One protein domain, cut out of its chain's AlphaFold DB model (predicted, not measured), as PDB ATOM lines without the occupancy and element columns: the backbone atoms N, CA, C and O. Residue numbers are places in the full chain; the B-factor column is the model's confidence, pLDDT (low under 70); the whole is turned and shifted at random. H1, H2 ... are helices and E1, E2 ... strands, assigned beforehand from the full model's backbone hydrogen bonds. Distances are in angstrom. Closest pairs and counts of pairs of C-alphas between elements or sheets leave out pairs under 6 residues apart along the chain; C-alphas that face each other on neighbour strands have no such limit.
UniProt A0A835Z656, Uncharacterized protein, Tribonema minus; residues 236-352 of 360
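AT A GLANCE: This is residues 236 to 352 of the 360 residues of an uncharacterized protein of Tribonema minus (UniProt A0A835Z656). A twisted sheet of five strands makes a wall; the short helix H1 stands up from it, H2 grazes it, and the long helix H3 lies away from it, making a corner with H2 near H3's last residues. Residues 322 to 328, on the way from E5 to H3, stick out. The printed part has 117 residues, in the order E1 E2 E3 H1 H2 E4 E5 H3, mixed helices and strands; the antiparallel sheet runs E1 E2 E3 E5 E4. It is only just compact, close to loose, with a radius of gyration of the C-alphas of 16.0 A and spans of 46 by 34 by 30 A.

IN THESE COORDINATES: E1, residues 236 to 242, begins at C-alpha 236 (8.113, -2.761, 276.424). E2, residues 248 to 255, is 23.2 A long, and E3 is residues 262 to 267. H1 is residues 269 to 276 and H2 residues 280 to 290. E4, residues 307 to 309, precedes E5, residues 312 to 318. H3, residues 332 to 351, is 28.6 A long and ends at C-alpha 351 (17.788, 13.702, 249.739).

HOW THE PARTS SIT: E1 E2 E3 form a meander, each strand the antiparallel neighbour of the one before, with N 239 and O 251 at 2.9 A and N 252 and O 265 at 2.8 A. E5 pairs with E3 through N 264 and O 315, 2.8 A, and with E4 through N 307 and O 314, 2.9 A. H1 is on the sheet at a height of 7.0 A. H2 touches H3 residues 348 to 349 alone, the closest C-alphas being Thr 290 and Ala 348, 6.2 A, at a steep tilt of 53 degrees, opposite ways. In H1, H2 and H3 every O i to N i+4 pair is within hydrogen-bond range.

THE WHOLE: The C-alphas farthest apart, Gly 310 and Glu 332, are 47.5 A apart. The printed part has no cut; the links H2 to E4 and E5 to H3 are long. pLDDT is under 70 at residues 258, 319 and 321 to 329.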
ATOM      1  N   ASP A 236       7.258  -3.932 276.587       78.56
ATOM      2  CA  ASP A 236       8.113  -2.761 276.424       78.56
ATOM      3  C   ASP A 236       9.592  -3.142 276.586       78.56
ATOM      4  O   ASP A 236      10.021  -3.541 277.670       78.56
ATOM      5  N   LEU A 237      10.407  -2.909 275.558       83.31
ATOM      6  CA  LEU A 237      11.858  -2.830 275.710       83.31
ATOM      7  C   LEU A 237      12.237  -1.402 276.089       83.31
ATOM      8  O   LEU A 237      12.048  -0.478 275.297       83.31
ATOM      9  N   LYS A 238      12.773  -1.217 277.299       89.69
ATOM     10  CA  LYS A 238      13.142   0.097 277.840       89.69
ATOM     11  C   LYS A 238      14.653   0.228 277.953       89.69
ATOM     12  O   LYS A 238      15.315  -0.631 278.525       89.69
ATOM     13  N   HIS A 239      15.182   1.341 277.464       92.94
ATOM     14  CA  HIS A 239      16.576   1.722 277.642       92.94
ATOM     15  C   HIS A 239      16.646   3.136 278.219       92.94
ATOM     16  O   HIS A 239      16.272   4.106 277.553       92.94
ATOM     17  N   LYS A 240      17.097   3.242 279.474       95.19
ATOM     18  CA  LYS A 240      17.330   4.521 280.147       95.19
ATOM     19  C   LYS A 240      18.756   4.980 279.865       95.19
ATOM     20  O   LYS A 240      19.702   4.253 280.145       95.19
ATOM     21  N   VAL A 241      18.887   6.195 279.349       94.12
ATOM     22  CA  VAL A 241      20.164   6.866 279.115       94.12
ATOM     23  C   VAL A 241      20.306   7.972 280.144       94.12
ATOM     24  O   VAL A 241      19.443   8.845 280.227       94.12
ATOM     25  N   THR A 242      21.391   7.934 280.911       94.31
ATOM     26  CA  THR A 242      21.777   8.999 281.841       94.31
ATOM     27  C   THR A 242      22.905   9.799 281.208       94.31
ATOM     28  O   THR A 242      23.852   9.214 280.686       94.31
ATOM     29  N   LEU A 243      22.772  11.121 281.210       91.56
ATOM     30  CA  LEU A 243      23.745  12.049 280.651       91.56
ATOM     31  C   LEU A 243      24.668  12.595 281.741       91.56
ATOM     32  O   LEU A 243      24.334  12.587 282.932       91.56
ATOM     33  N   ASP A 244      25.808  13.125 281.307       82.69
ATOM     34  CA  ASP A 244      26.701  13.903 282.159       82.69
ATOM     35  C   ASP A 244      25.930  15.132 282.669       82.69
ATOM     36  O   ASP A 244      25.424  15.929 281.881       82.69
ATOM     37  N   GLY A 245      25.751  15.236 283.989       84.00
ATOM     38  CA  GLY A 245      24.867  16.232 284.618       84.00
ATOM     39  C   GLY A 245      23.574  15.664 285.217       84.00
ATOM     40  O   GLY A 245      22.769  16.414 285.759       84.00
ATOM     41  N   GLY A 246      23.367  14.344 285.164       90.19
ATOM     42  CA  GLY A 246      22.305  13.650 285.907       90.19
ATOM     43  C   GLY A 246      20.919  13.683 285.255       90.19
ATOM     44  O   GLY A 246      20.011  12.984 285.713       90.19
ATOM     45  N   SER A 247      20.746  14.426 284.159       93.31
ATOM     46  CA  SER A 247      19.546  14.334 283.329       93.31
ATOM     47  C   SER A 247      19.466  12.954 282.666       93.31
ATOM     48  O   SER A 247      20.470  12.288 282.410       93.31
ATOM     49  N   SER A 248      18.249  12.468 282.422       95.69
ATOM     50  CA  SER A 248      18.060  11.171 281.774       95.69
ATOM     51  C   SER A 248      16.821  11.155 280.896       95.69
ATOM     52  O   SER A 248      15.856  11.873 281.151       95.69
ATOM     53  N   TYR A 249      16.850  10.306 279.873       95.75
ATOM     54  CA  TYR A 249      15.688   9.983 279.057       95.75
ATOM     55  C   TYR A 249      15.567   8.474 278.877       95.75
ATOM     56  O   TYR A 249      16.541   7.730 278.956       95.75
ATOM     57  N   THR A 250      14.348   8.011 278.629       96.00
ATOM     58  CA  THR A 250      14.049   6.608 278.345       96.00
ATOM     59  C   THR A 250      13.585   6.472 276.906       96.00
ATOM     60  O   THR A 250      12.697   7.203 276.465       96.00
ATOM     61  N   ARG A 251      14.183   5.525 276.183       94.81
ATOM     62  CA  ARG A 251      13.682   5.025 274.901       94.81
ATOM     63  C   ARG A 251      12.882   3.759 275.177       94.81
ATOM     64  O   ARG A 251      13.390   2.861 275.844       94.81
ATOM     65  N   THR A 252      11.671   3.684 274.648       91.12
ATOM     66  CA  THR A 252      10.813   2.500 274.762       91.12
ATOM     67  C   THR A 252      10.431   2.015 273.375       91.12
ATOM     68  O   THR A 252       9.969   2.815 272.563       91.12
ATOM     69  N   LEU A 253      10.599   0.721 273.116       87.81
ATOM     70  CA  LEU A 253      10.034   0.027 271.960       87.81
ATOM     71  C   LEU A 253       8.935  -0.912 272.446       87.81
ATOM     72  O   LEU A 253       9.177  -1.722 273.334       87.81
ATOM     73  N   HIS A 254       7.751  -0.813 271.857       83.94
ATOM     74  CA  HIS A 254       6.613  -1.668 272.165       83.94
ATOM     75  C   HIS A 254       6.162  -2.401 270.902       83.94
ATOM     76  O   HIS A 254       5.728  -1.768 269.937       83.94
ATOM     77  N   PHE A 255       6.284  -3.727 270.888       77.94
ATOM     78  CA  PHE A 255       5.918  -4.551 269.735       77.94
ATOM     79  C   PHE A 255       4.411  -4.788 269.695       77.94
ATOM     80  O   PHE A 255       3.843  -5.381 270.614       77.94
ATOM     81  N   LEU A 256       3.769  -4.335 268.620       76.06
ATOM     82  CA  LEU A 256       2.329  -4.471 268.451       76.06
ATOM     83  C   LEU A 256       1.965  -5.922 268.123       76.06
ATOM     84  O   LEU A 256       2.697  -6.629 267.424       76.06
ATOM     85  N   SER A 257       0.835  -6.377 268.665       70.38
ATOM     86  CA  SER A 257       0.319  -7.725 268.410       70.38
ATOM     87  C   SER A 257      -0.704  -7.752 267.285       70.38
ATOM     88  O   SER A 257      -0.948  -8.806 266.725       70.38
ATOM     89  N   ASP A 258      -1.346  -6.632 266.976       69.06
ATOM     90  CA  ASP A 258      -2.401  -6.487 265.968       69.06
ATOM     91  C   ASP A 258      -1.869  -6.027 264.601       69.06
ATOM     92  O   ASP A 258      -2.600  -5.999 263.615       69.06
ATOM     93  N   SER A 259      -0.583  -5.681 264.527       73.75
ATOM     94  CA  SER A 259       0.100  -5.251 263.312       73.75
ATOM     95  C   SER A 259       1.582  -5.619 263.369       73.75
ATOM     96  O   SER A 259       2.166  -5.751 264.445       73.75
ATOM     97  N   LEU A 260       2.217  -5.782 262.205       77.38
ATOM     98  CA  LEU A 260       3.664  -5.993 262.107       77.38
ATOM     99  C   LEU A 260       4.412  -4.656 262.235       77.38
ATOM    100  O   LEU A 260       5.053  -4.189 261.294       77.38
ATOM    101  N   ALA A 261       4.279  -4.015 263.393       81.69
ATOM    102  CA  ALA A 261       4.838  -2.700 263.659       81.69
ATOM    103  C   ALA A 261       5.326  -2.568 265.109       81.69
ATOM    104  O   ALA A 261       4.925  -3.315 266.005       81.69
ATOM    105  N   VAL A 262       6.215  -1.602 265.342       85.50
ATOM    106  CA  VAL A 262       6.731  -1.266 266.675       85.50
ATOM    107  C   VAL A 262       6.401   0.177 267.013       85.50
ATOM    108  O   VAL A 262       6.623   1.087 266.220       85.50
ATOM    109  N   ARG A 263       5.887   0.417 268.211       89.25
ATOM    110  CA  ARG A 263       5.677   1.760 268.741       89.25
ATOM    111  C   ARG A 263       6.931   2.195 269.492       89.25
ATOM    112  O   ARG A 263       7.254   1.643 270.542       89.25
ATOM    113  N   LYS A 264       7.642   3.182 268.956       92.06
ATOM    114  CA  LYS A 264       8.799   3.820 269.591       92.06
ATOM    115  C   LYS A 264       8.335   5.053 270.354       92.06
ATOM    116  O   LYS A 264       7.612   5.883 269.809       92.06
ATOM    117  N   SER A 265       8.774   5.196 271.600       94.19
ATOM    118  CA  SER A 265       8.547   6.409 272.387       94.19
ATOM    119  C   SER A 265       9.806   6.883 273.099       94.19
ATOM    120  O   SER A 265      10.655   6.065 273.459       94.19
ATOM    121  N   ILE A 266       9.920   8.195 273.303       96.06
ATOM    122  CA  ILE A 266      11.038   8.817 274.020       96.06
ATOM    123  C   ILE A 266      10.481   9.785 275.063       96.06
ATOM    124  O   ILE A 266       9.597  10.590 274.760       96.06
ATOM    125  N   THR A 267      10.967   9.698 276.304       96.06
ATOM    126  CA  THR A 267      10.514  10.565 277.406       96.06
ATOM    127  C   THR A 267      11.618  10.797 278.448       96.06
ATOM    128  O   THR A 267      12.232   9.817 278.878       96.06
ATOM    129  N   PRO A 268      11.843  12.041 278.912       96.44
ATOM    130  CA  PRO A 268      11.331  13.291 278.345       96.44
ATOM    131  C   PRO A 268      12.035  13.633 277.018       96.44
ATOM    132  O   PRO A 268      13.253  13.527 276.896       96.44
ATOM    133  N   TRP A 269      11.257  14.045 276.018       95.44
ATOM    134  CA  TRP A 269      11.730  14.448 274.692       95.44
ATOM    135  C   TRP A 269      12.731  15.615 274.724       95.44
ATOM    136  O   TRP A 269      13.751  15.482 274.053       95.44
ATOM    137  N   PRO A 270      12.537  16.699 275.510       95.56
ATOM    138  CA  PRO A 270      13.473  17.828 275.514       95.56
ATOM    139  C   PRO A 270      14.926  17.430 275.807       95.56
ATOM    140  O   PRO A 270      15.831  17.864 275.108       95.56
ATOM    141  N   VAL A 271      15.140  16.515 276.760       94.94
ATOM    142  CA  VAL A 271      16.484  16.019 277.116       94.94
ATOM    143  C   VAL A 271      17.119  15.243 275.956       94.94
ATOM    144  O   VAL A 271      18.324  15.320 275.726       94.94
ATOM    145  N   TYR A 272      16.315  14.482 275.208       93.94
ATOM    146  CA  TYR A 272      16.785  13.784 274.015       93.94
ATOM    147  C   TYR A 272      17.116  14.767 272.885       93.94
ATOM    148  O   TYR A 272      18.191  14.672 272.296       93.94
ATOM    149  N   ALA A 273      16.205  15.696 272.593       92.88
ATOM    150  CA  ALA A 273      16.338  16.672 271.516       92.88
ATOM    151  C   ALA A 273      17.591  17.540 271.695       92.88
ATOM    152  O   ALA A 273      18.399  17.633 270.775       92.88
ATOM    153  N   GLU A 274      17.803  18.072 272.902       92.06
ATOM    154  CA  GLU A 274      18.976  18.881 273.246       92.06
ATOM    155  C   GLU A 274      20.280  18.091 273.088       92.06
ATOM    156  O   GLU A 274      21.222  18.558 272.450       92.06
ATOM    157  N   ARG A 275      20.332  16.853 273.603       90.31
ATOM    158  CA  ARG A 275      21.544  16.023 273.536       90.31
ATOM    159  C   ARG A 275      21.966  15.705 272.104       90.31
ATOM    160  O   ARG A 275      23.163  15.639 271.827       90.31
ATOM    161  N   TRP A 276      21.006  15.414 271.236       88.25
ATOM    162  CA  TRP A 276      21.289  14.951 269.876       88.25
ATOM    163  C   TRP A 276      21.200  16.063 268.830       88.25
ATOM    164  O   TRP A 276      21.588  15.827 267.687       88.25
ATOM    165  N   GLY A 277      20.750  17.262 269.214       89.69
ATOM    166  CA  GLY A 277      20.541  18.390 268.310       89.69
ATOM    167  C   GLY A 277      19.460  18.103 267.271       89.69
ATOM    168  O   GLY A 277      19.670  18.374 266.092       89.69
ATOM    169  N   VAL A 278      18.351  17.482 267.689       88.00
ATOM    170  CA  VAL A 278      17.288  17.029 266.780       88.00
ATOM    171  C   VAL A 278      15.972  17.727 267.084       88.00
ATOM    172  O   VAL A 278      15.445  17.609 268.192       88.00
ATOM    173  N   GLU A 279      15.397  18.361 266.065       90.38
ATOM    174  CA  GLU A 279      14.072  18.968 266.127       90.38
ATOM    175  C   GLU A 279      12.973  17.984 265.711       90.38
ATOM    176  O   GLU A 279      13.150  17.118 264.848       90.38
ATOM    177  N   PHE A 280      11.792  18.126 266.314       90.69
ATOM    178  CA  PHE A 280      10.651  17.265 265.990       90.69
ATOM    179  C   PHE A 280      10.198  17.428 264.529       90.69
ATOM    180  O   PHE A 280       9.867  16.435 263.876       90.69
ATOM    181  N   SER A 281      10.235  18.656 263.998       88.88
ATOM    182  CA  SER A 281       9.886  18.949 262.602       88.88
ATOM    183  C   SER A 281      10.787  18.218 261.608       88.88
ATOM    184  O   SER A 281      10.301  17.723 260.592       88.88
ATOM    185  N   ASP A 282      12.077  18.095 261.920       86.25
ATOM    186  CA  ASP A 282      13.050  17.434 261.049       86.25
ATOM    187  C   ASP A 282      12.810  15.924 260.998       86.25
ATOM    188  O   ASP A 282      12.859  15.317 259.929       86.25
ATOM    189  N   ILE A 283      12.464  15.314 262.138       86.56
ATOM    190  CA  ILE A 283      12.069  13.901 262.191       86.56
ATOM    191  C   ILE A 283      10.789  13.656 261.389       86.56
ATOM    192  O   ILE A 283      10.719  12.689 260.628       86.56
ATOM    193  N   ALA A 284       9.770  14.502 261.561       85.69
ATOM    194  CA  ALA A 284       8.510  14.366 260.834       85.69
ATOM    195  C   ALA A 284       8.728  14.470 259.313       85.69
ATOM    196  O   ALA A 284       8.230  13.634 258.556       85.69
ATOM    197  N   LEU A 285       9.550  15.433 258.878       84.25
ATOM    198  CA  LEU A 285       9.934  15.594 257.477       84.25
ATOM    199  C   LEU A 285      10.696  14.370 256.949       84.25
ATOM    200  O   LEU A 285      10.377  13.876 255.867       84.25
ATOM    201  N   ALA A 286      11.659  13.854 257.718       84.69
ATOM    202  CA  ALA A 286      12.439  12.678 257.340       84.69
ATOM    203  C   ALA A 286      11.551  11.444 257.129       84.69
ATOM    204  O   ALA A 286      11.698  10.756 256.120       84.69
ATOM    205  N   TYR A 287      10.592  11.179 258.021       87.38
ATOM    206  CA  TYR A 287       9.661  10.061 257.837       87.38
ATOM    207  C   TYR A 287       8.735  10.246 256.636       87.38
ATOM    208  O   TYR A 287       8.514   9.289 255.897       87.38
ATOM    209  N   SER A 288       8.217  11.458 256.424       83.19
ATOM    210  CA  SER A 288       7.355  11.754 255.277       83.19
ATOM    211  C   SER A 288       8.088  11.497 253.957       83.19
ATOM    212  O   SER A 288       7.617  10.741 253.101       83.19
ATOM    213  N   ALA A 289       9.302  12.028 253.830       82.62
ATOM    214  CA  ALA A 289      10.079  11.936 252.602       82.62
ATOM    215  C   ALA A 289      10.704  10.551 252.353       82.62
ATOM    216  O   ALA A 289      10.998  10.210 251.210       82.62
ATOM    217  N   THR A 290      10.882   9.730 253.394       83.38
ATOM    218  CA  THR A 290      11.415   8.360 253.266       83.38
ATOM    219  C   THR A 290      10.346   7.270 253.315       83.38
ATOM    220  O   THR A 290      10.684   6.091 253.269       83.38
ATOM    221  N   SER A 291       9.062   7.635 253.344       82.06
ATOM    222  CA  SER A 291       7.921   6.717 253.501       82.06
ATOM    223  C   SER A 291       7.840   5.582 252.469       82.06
ATOM    224  O   SER A 291       7.229   4.551 252.734       82.06
ATOM    225  N   THR A 292       8.467   5.744 251.301       81.19
ATOM    226  CA  THR A 292       8.501   4.743 250.219       81.19
ATOM    227  C   THR A 292       9.893   4.155 249.975       81.19
ATOM    228  O   THR A 292      10.066   3.301 249.104       81.19
ATOM    229  N   ALA A 293      10.906   4.585 250.733       80.81
ATOM    230  CA  ALA A 293      12.288   4.196 250.501       80.81
ATOM    231  C   ALA A 293      12.559   2.760 250.974       80.81
ATOM    232  O   ALA A 293      12.350   2.406 252.135       80.81
ATOM    233  N   SER A 294      13.088   1.914 250.091       77.56
ATOM    234  CA  SER A 294      13.551   0.579 250.473       77.56
ATOM    235  C   SER A 294      14.762   0.657 251.410       77.56
ATOM    236  O   SER A 294      15.645   1.486 251.201       77.56
ATOM    237  N   GLY A 295      14.850  -0.253 252.384       75.62
ATOM    238  CA  GLY A 295      16.009  -0.358 253.281       75.62
ATOM    239  C   GLY A 295      15.956   0.540 254.520       75.62
ATOM    240  O   GLY A 295      16.895   0.527 255.311       75.62
ATOM    241  N   LEU A 296      14.858   1.275 254.718       80.81
ATOM    242  CA  LEU A 296      14.583   2.033 255.937       80.81
ATOM    243  C   LEU A 296      13.374   1.463 256.675       80.81
ATOM    244  O   LEU A 296      12.495   0.838 256.084       80.81
ATOM    245  N   ILE A 297      13.352   1.708 257.981       83.31
ATOM    246  CA  ILE A 297      12.150   1.586 258.797       83.31
ATOM    247  C   ILE A 297      11.473   2.957 258.773       83.31
ATOM    248  O   ILE A 297      12.087   3.955 259.152       83.31
ATOM    249  N   HIS A 298      10.216   3.012 258.347       84.75
ATOM    250  CA  HIS A 298       9.442   4.246 258.208       84.75
ATOM    251  C   HIS A 298       8.250   4.250 259.159       84.75
ATOM    252  O   HIS A 298       8.031   3.315 259.930       84.75
ATOM    253  N   VAL A 299       7.471   5.329 259.111       86.25
ATOM    254  CA  VAL A 299       6.157   5.371 259.750       86.25
ATOM    255  C   VAL A 299       5.281   4.269 259.156       86.25
ATOM    256  O   VAL A 299       5.094   4.182 257.945       86.25
ATOM    257  N   SER A 300       4.741   3.419 260.026       83.06
ATOM    258  CA  SER A 300       3.789   2.379 259.644       83.06
ATOM    259  C   SER A 300       2.582   3.021 258.945       83.06
ATOM    260  O   SER A 300       2.016   3.953 259.518       83.06
ATOM    261  N   PRO A 301       2.097   2.496 257.802       77.38
ATOM    262  CA  PRO A 301       0.951   3.065 257.078       77.38
ATOM    263  C   PRO A 301      -0.298   3.268 257.950       77.38
ATOM    264  O   PRO A 301      -1.015   4.251 257.805       77.38
ATOM    265  N   ASN A 302      -0.515   2.366 258.912       75.38
ATOM    266  CA  ASN A 302      -1.647   2.410 259.847       75.38
ATOM    267  C   ASN A 302      -1.324   3.121 261.176       75.38
ATOM    268  O   ASN A 302      -2.123   3.086 262.106       75.38
ATOM    269  N   GLY A 303      -0.117   3.673 261.312       74.31
ATOM    270  CA  GLY A 303       0.437   4.173 262.570       74.31
ATOM    271  C   GLY A 303       0.208   5.658 262.843       74.31
ATOM    272  O   GLY A 303       0.469   6.105 263.960       74.31
ATOM    273  N   GLY A 304      -0.270   6.401 261.842       81.12
ATOM    274  CA  GLY A 304      -0.386   7.857 261.892       81.12
ATOM    275  C   GLY A 304       0.969   8.571 261.884       81.12
ATOM    276  O   GLY A 304       2.029   7.947 261.927       81.12
ATOM    277  N   GLU A 305       0.935   9.898 261.817       86.31
ATOM    278  CA  GLU A 305       2.144  10.721 261.868       86.31
ATOM    279  C   GLU A 305       2.836  10.631 263.243       86.31
ATOM    280  O   GLU A 305       2.187  10.344 264.256       86.31
ATOM    281  N   PRO A 306       4.157  10.886 263.319       91.19
ATOM    282  CA  PRO A 306       4.832  11.060 264.598       91.19
ATOM    283  C   PRO A 306       4.120  12.125 265.436       91.19
ATOM    284  O   PRO A 306       3.661  13.134 264.910       91.19
ATOM    285  N   THR A 307       4.059  11.933 266.752       93.44
ATOM    286  CA  THR A 307       3.420  12.887 267.668       93.44
ATOM    287  C   THR A 307       4.366  13.293 268.787       93.44
ATOM    288  O   THR A 307       5.229  12.523 269.219       93.44
ATOM    289  N   LEU A 308       4.190  14.524 269.265       94.50
ATOM    290  CA  LEU A 308       4.865  15.072 270.431       94.50
ATOM    291  C   LEU A 308       3.802  15.676 271.351       94.50
ATOM    292  O   LEU A 308       3.202  16.695 271.024       94.50
ATOM    293  N   ASN A 309       3.546  15.036 272.492       92.38
ATOM    294  CA  ASN A 309       2.555  15.510 273.458       92.38
ATOM    295  C   ASN A 309       3.091  15.366 274.885       92.38
ATOM    296  O   ASN A 309       3.666  14.333 275.227       92.38
ATOM    297  N   GLY A 310       2.946  16.408 275.707       89.94
ATOM    298  CA  GLY A 310       3.356  16.389 277.116       89.94
ATOM    299  C   GLY A 310       4.828  16.009 277.329       89.94
ATOM    300  O   GLY A 310       5.150  15.293 278.272       89.94
ATOM    301  N   GLY A 311       5.721  16.406 276.414       93.75
ATOM    302  CA  GLY A 311       7.141  16.042 276.467       93.75
ATOM    303  C   GLY A 311       7.438  14.576 276.126       93.75
ATOM    304  O   GLY A 311       8.530  14.096 276.423       93.75
ATOM    305  N   LYS A 312       6.504  13.854 275.504       95.00
ATOM    306  CA  LYS A 312       6.692  12.486 275.018       95.00
ATOM    307  C   LYS A 312       6.592  12.446 273.501       95.00
ATOM    308  O   LYS A 312       5.570  12.817 272.929       95.00
ATOM    309  N   TYR A 313       7.650  11.948 272.875       95.38
ATOM    310  CA  TYR A 313       7.654  11.607 271.458       95.38
ATOM    311  C   TYR A 313       7.096  10.200 271.259       95.38
ATOM    312  O   TYR A 313       7.413   9.299 272.045       95.38
ATOM    313  N   LEU A 314       6.301  10.011 270.208       93.50
ATOM    314  CA  LEU A 314       5.709   8.733 269.840       93.50
ATOM    315  C   LEU A 314       5.671   8.566 268.319       93.50
ATOM    316  O   LEU A 314       5.243   9.464 267.602       93.50
ATOM    317  N   VAL A 315       6.063   7.391 267.836       91.88
ATOM    318  CA  VAL A 315       5.917   7.001 266.431       91.88
ATOM    319  C   VAL A 315       5.657   5.501 266.337       91.88
ATOM    320  O   VAL A 315       6.197   4.723 267.126       91.88
ATOM    321  N   GLN A 316       4.842   5.082 265.376       90.00
ATOM    322  CA  GLN A 316       4.686   3.673 265.031       90.00
ATOM    323  C   GLN A 316       5.454   3.378 263.748       90.00
ATOM    324  O   GLN A 316       5.291   4.067 262.747       90.00
ATOM    325  N   LEU A 317       6.289   2.349 263.788       88.44
ATOM    326  CA  LEU A 317       7.306   2.065 262.791       88.44
ATOM    327  C   LEU A 317       7.082   0.710 262.115       88.44
ATOM    328  O   LEU A 317       6.726  -0.263 262.783       88.44
ATOM    329  N   GLY A 318       7.335   0.649 260.810       83.88
ATOM    330  CA  GLY A 318       7.327  -0.559 259.983       83.88
ATOM    331  C   GLY A 318       8.018  -0.313 258.628       83.88
ATOM    332  O   GLY A 318       8.315   0.833 258.317       83.88
ATOM    333  N   PRO A 319       8.299  -1.353 257.824       69.50
ATOM    334  CA  PRO A 319       8.167  -2.766 258.160       69.50
ATOM    335  C   PRO A 319       9.219  -3.202 259.189       69.50
ATOM    336  O   PRO A 319      10.355  -2.731 259.189       69.50
ATOM    337  N   LEU A 320       8.850  -4.143 260.060       71.19
ATOM    338  CA  LEU A 320       9.831  -4.883 260.851       71.19
ATOM    339  C   LEU A 320      10.485  -5.915 259.927       71.19
ATOM    340  O   LEU A 320       9.783  -6.706 259.294       71.19
ATOM    341  N   GLY A 321      11.815  -5.886 259.811       64.44
ATOM    342  CA  GLY A 321      12.545  -6.878 259.022       64.44
ATOM    343  C   GLY A 321      12.174  -8.301 259.448       64.44
ATOM    344  O   GLY A 321      11.892  -8.547 260.619       64.44
ATOM    345  N   LEU A 322      12.153  -9.247 258.509       59.97
ATOM    346  CA  LEU A 322      11.937 -10.655 258.836       59.97
ATOM    347  C   LEU A 322      13.165 -11.180 259.587       59.97
ATOM    348  O   LEU A 322      14.287 -11.033 259.102       59.97
ATOM    349  N   GLN A 323      12.966 -11.829 260.737       53.91
ATOM    350  CA  GLN A 323      14.025 -12.649 261.315       53.91
ATOM    351  C   GLN A 323      14.347 -13.752 260.311       53.91
ATOM    352  O   GLN A 323      13.559 -14.672 260.095       53.91
ATOM    353  N   ARG A 324      15.528 -13.674 259.706       49.44
ATOM    354  CA  ARG A 324      16.242 -14.896 259.372       49.44
ATOM    355  C   ARG A 324      16.889 -15.361 260.667       49.44
ATOM    356  O   ARG A 324      17.503 -14.553 261.360       49.44
ATOM    357  N   ALA A 325      16.711 -16.641 260.984       45.34
ATOM    358  CA  ALA A 325      17.284 -17.293 262.162       45.34
ATOM    359  C   ALA A 325      18.806 -17.069 262.289       45.34
ATOM    360  O   ALA A 325      19.335 -17.152 263.391       45.34
ATOM    361  N   ASP A 326      19.462 -16.675 261.192       50.03
ATOM    362  CA  ASP A 326      20.819 -16.157 261.146       50.03
ATOM    363  C   ASP A 326      20.858 -14.754 260.514       50.03
ATOM    364  O   ASP A 326      20.712 -14.586 259.303       50.03
ATOM    365  N   ILE A 327      21.121 -13.731 261.336       55.09
ATOM    366  CA  ILE A 327      21.574 -12.400 260.875       55.09
ATOM    367  C   ILE A 327      22.982 -12.504 260.260       55.09
ATOM    368  O   ILE A 327      23.444 -11.605 259.556       55.09
ATOM    369  N   ARG A 328      23.684 -13.617 260.513       61.06
ATOM    370  CA  ARG A 328      24.986 -13.886 259.920       61.06
ATOM    371  C   ARG A 328      24.827 -14.015 258.415       61.06
ATOM    372  O   ARG A 328      24.219 -14.947 257.900       61.06
ATOM    373  N   VAL A 329      25.411 -13.050 257.726       68.50
ATOM    374  CA  VAL A 329      25.592 -13.074 256.286       68.50
ATOM    375  C   VAL A 329      26.453 -14.292 255.948       68.50
ATOM    376  O   VAL A 329      27.656 -14.297 256.188       68.50
ATOM    377  N   ALA A 330      25.820 -15.345 255.441       77.12
ATOM    378  CA  ALA A 330      26.453 -16.633 255.165       77.12
ATOM    379  C   ALA A 330      27.010 -16.720 253.733       77.12
ATOM    380  O   ALA A 330      27.617 -17.718 253.359       77.12
ATOM    381  N   SER A 331      26.788 -15.690 252.909       84.25
ATOM    382  CA  SER A 331      27.259 -15.635 251.522       84.25
ATOM    383  C   SER A 331      27.495 -14.202 251.047       84.25
ATOM    384  O   SER A 331      26.851 -13.260 251.512       84.25
ATOM    385  N   GLU A 332      28.359 -14.044 250.045       88.94
ATOM    386  CA  GLU A 332      28.605 -12.755 249.390       88.94
ATOM    387  C   GLU A 332      27.322 -12.158 248.785       88.94
ATOM    388  O   GLU A 332      27.089 -10.956 248.872       88.94
ATOM    389  N   SER A 333      26.442 -12.997 248.230       86.31
ATOM    390  CA  SER A 333      25.150 -12.550 247.693       86.31
ATOM    391  C   SER A 333      24.277 -11.904 248.777       86.31
ATOM    392  O   SER A 333      23.716 -10.827 248.571       86.31
ATOM    393  N   GLN A 334      24.212 -12.511 249.966       81.75
ATOM    394  CA  GLN A 334      23.507 -11.925 251.105       81.75
ATOM    395  C   GLN A 334      24.165 -10.618 251.572       81.75
ATOM    396  O   GLN A 334      23.444  -9.673 251.886       81.75
ATOM    397  N   LEU A 335      25.504 -10.537 251.561       85.62
ATOM    398  CA  LEU A 335      26.237  -9.317 251.921       85.62
ATOM    399  C   LEU A 335      25.903  -8.176 250.967       85.62
ATOM    400  O   LEU A 335      25.580  -7.074 251.402       85.62
ATOM    401  N   ARG A 336      25.946  -8.460 249.664       86.75
ATOM    402  CA  ARG A 336      25.652  -7.500 248.604       86.75
ATOM    403  C   ARG A 336      24.228  -6.967 248.725       86.75
ATOM    404  O   ARG A 336      24.029  -5.759 248.656       86.75
ATOM    405  N   ASN A 337      23.259  -7.842 248.990       82.44
ATOM    406  CA  ASN A 337      21.867  -7.441 249.198       82.44
ATOM    407  C   ASN A 337      21.694  -6.564 250.449       82.44
ATOM    408  O   ASN A 337      20.980  -5.564 250.397       82.44
ATOM    409  N   ALA A 338      22.369  -6.898 251.554       82.38
ATOM    410  CA  ALA A 338      22.349  -6.076 252.762       82.38
ATOM    411  C   ALA A 338      22.981  -4.695 252.518       82.38
ATOM    412  O   ALA A 338      22.386  -3.675 252.864       82.38
ATOM    413  N   ALA A 339      24.142  -4.655 251.858       86.12
ATOM    414  CA  ALA A 339      24.822  -3.418 251.490       86.12
ATOM    415  C   ALA A 339      23.961  -2.548 250.564       86.12
ATOM    416  O   ALA A 339      23.829  -1.352 250.805       86.12
ATOM    417  N   HIS A 340      23.311  -3.141 249.556       85.75
ATOM    418  CA  HIS A 340      22.363  -2.434 248.692       85.75
ATOM    419  C   HIS A 340      21.221  -1.812 249.504       85.75
ATOM    420  O   HIS A 340      20.924  -0.634 249.323       85.75
ATOM    421  N   GLY A 341      20.617  -2.562 250.434       83.12
ATOM    422  CA  GLY A 341      19.563  -2.041 251.311       83.12
ATOM    423  C   GLY A 341      20.016  -0.827 252.128       83.12
ATOM    424  O   GLY A 341      19.329   0.193 252.140       83.12
ATOM    425  N   ILE A 342      21.201  -0.904 252.743       84.00
ATOM    426  CA  ILE A 342      21.790   0.204 253.513       84.00
ATOM    427  C   ILE A 342      22.039   1.423 252.616       84.00
ATOM    428  O   ILE A 342      21.651   2.535 252.968       84.00
ATOM    429  N   LEU A 343      22.656   1.229 251.447       88.12
ATOM    430  CA  LEU A 343      22.980   2.319 250.521       88.12
ATOM    431  C   LEU A 343      21.726   3.006 249.970       88.12
ATOM    432  O   LEU A 343      21.709   4.230 249.858       88.12
ATOM    433  N   HIS A 344      20.660   2.254 249.681       85.38
ATOM    434  CA  HIS A 344      19.376   2.837 249.290       85.38
ATOM    435  C   HIS A 344      18.768   3.687 250.408       85.38
ATOM    436  O   HIS A 344      18.307   4.798 250.139       85.38
ATOM    437  N   GLY A 345      18.820   3.208 251.654       84.00
ATOM    438  CA  GLY A 345      18.334   3.968 252.802       84.00
ATOM    439  C   GLY A 345      19.135   5.246 253.051       84.00
ATOM    440  O   GLY A 345      18.555   6.316 253.220       84.00
ATOM    441  N   LEU A 346      20.466   5.172 252.988       85.06
ATOM    442  CA  LEU A 346      21.338   6.345 253.107       85.06
ATOM    443  C   LEU A 346      21.095   7.354 251.985       85.06
ATOM    444  O   LEU A 346      21.000   8.549 252.252       85.06
ATOM    445  N   ASN A 347      20.947   6.887 250.744       85.94
ATOM    446  CA  ASN A 347      20.629   7.761 249.623       85.94
ATOM    447  C   ASN A 347      19.300   8.490 249.846       85.94
ATOM    448  O   ASN A 347      19.242   9.698 249.643       85.94
ATOM    449  N   ALA A 348      18.258   7.791 250.310       84.19
ATOM    450  CA  ALA A 348      16.976   8.415 250.620       84.19
ATOM    451  C   ALA A 348      17.110   9.479 251.720       84.19
ATOM    452  O   ALA A 348      16.596  10.581 251.559       84.19
ATOM    453  N   LEU A 349      17.861   9.196 252.788       82.00
ATOM    454  CA  LEU A 349      18.124  10.169 253.853       82.00
ATOM    455  C   LEU A 349      18.906  11.392 253.351       82.00
ATOM    456  O   LEU A 349      18.579  12.512 253.727       82.00
ATOM    457  N   HIS A 350      19.890  11.208 252.466       83.25
ATOM    458  CA  HIS A 350      20.664  12.317 251.897       83.25
ATOM    459  C   HIS A 350      19.818  13.285 251.059       83.25
ATOM    460  O   HIS A 350      20.155  14.467 250.984       83.25
ATOM    461  N   GLN A 351      18.718  12.821 250.457       81.19
ATOM    462  CA  GLN A 351      17.788  13.702 249.739       81.19
ATOM    463  C   GLN A 351      16.981  14.603 250.691       81.19
ATOM    464  O   GLN A 351      16.483  15.648 250.279       81.19
ATOM    465  N   VAL A 352      16.873  14.243 251.977       75.81
ATOM    466  CA  VAL A 352      16.031  14.920 252.977       75.81
ATOM    467  C   VAL A 352      16.877  15.790 253.908       75.81
ATOM    468  O   VAL A 352      16.805  15.669 255.125       75.81
TER     469      VAL A 352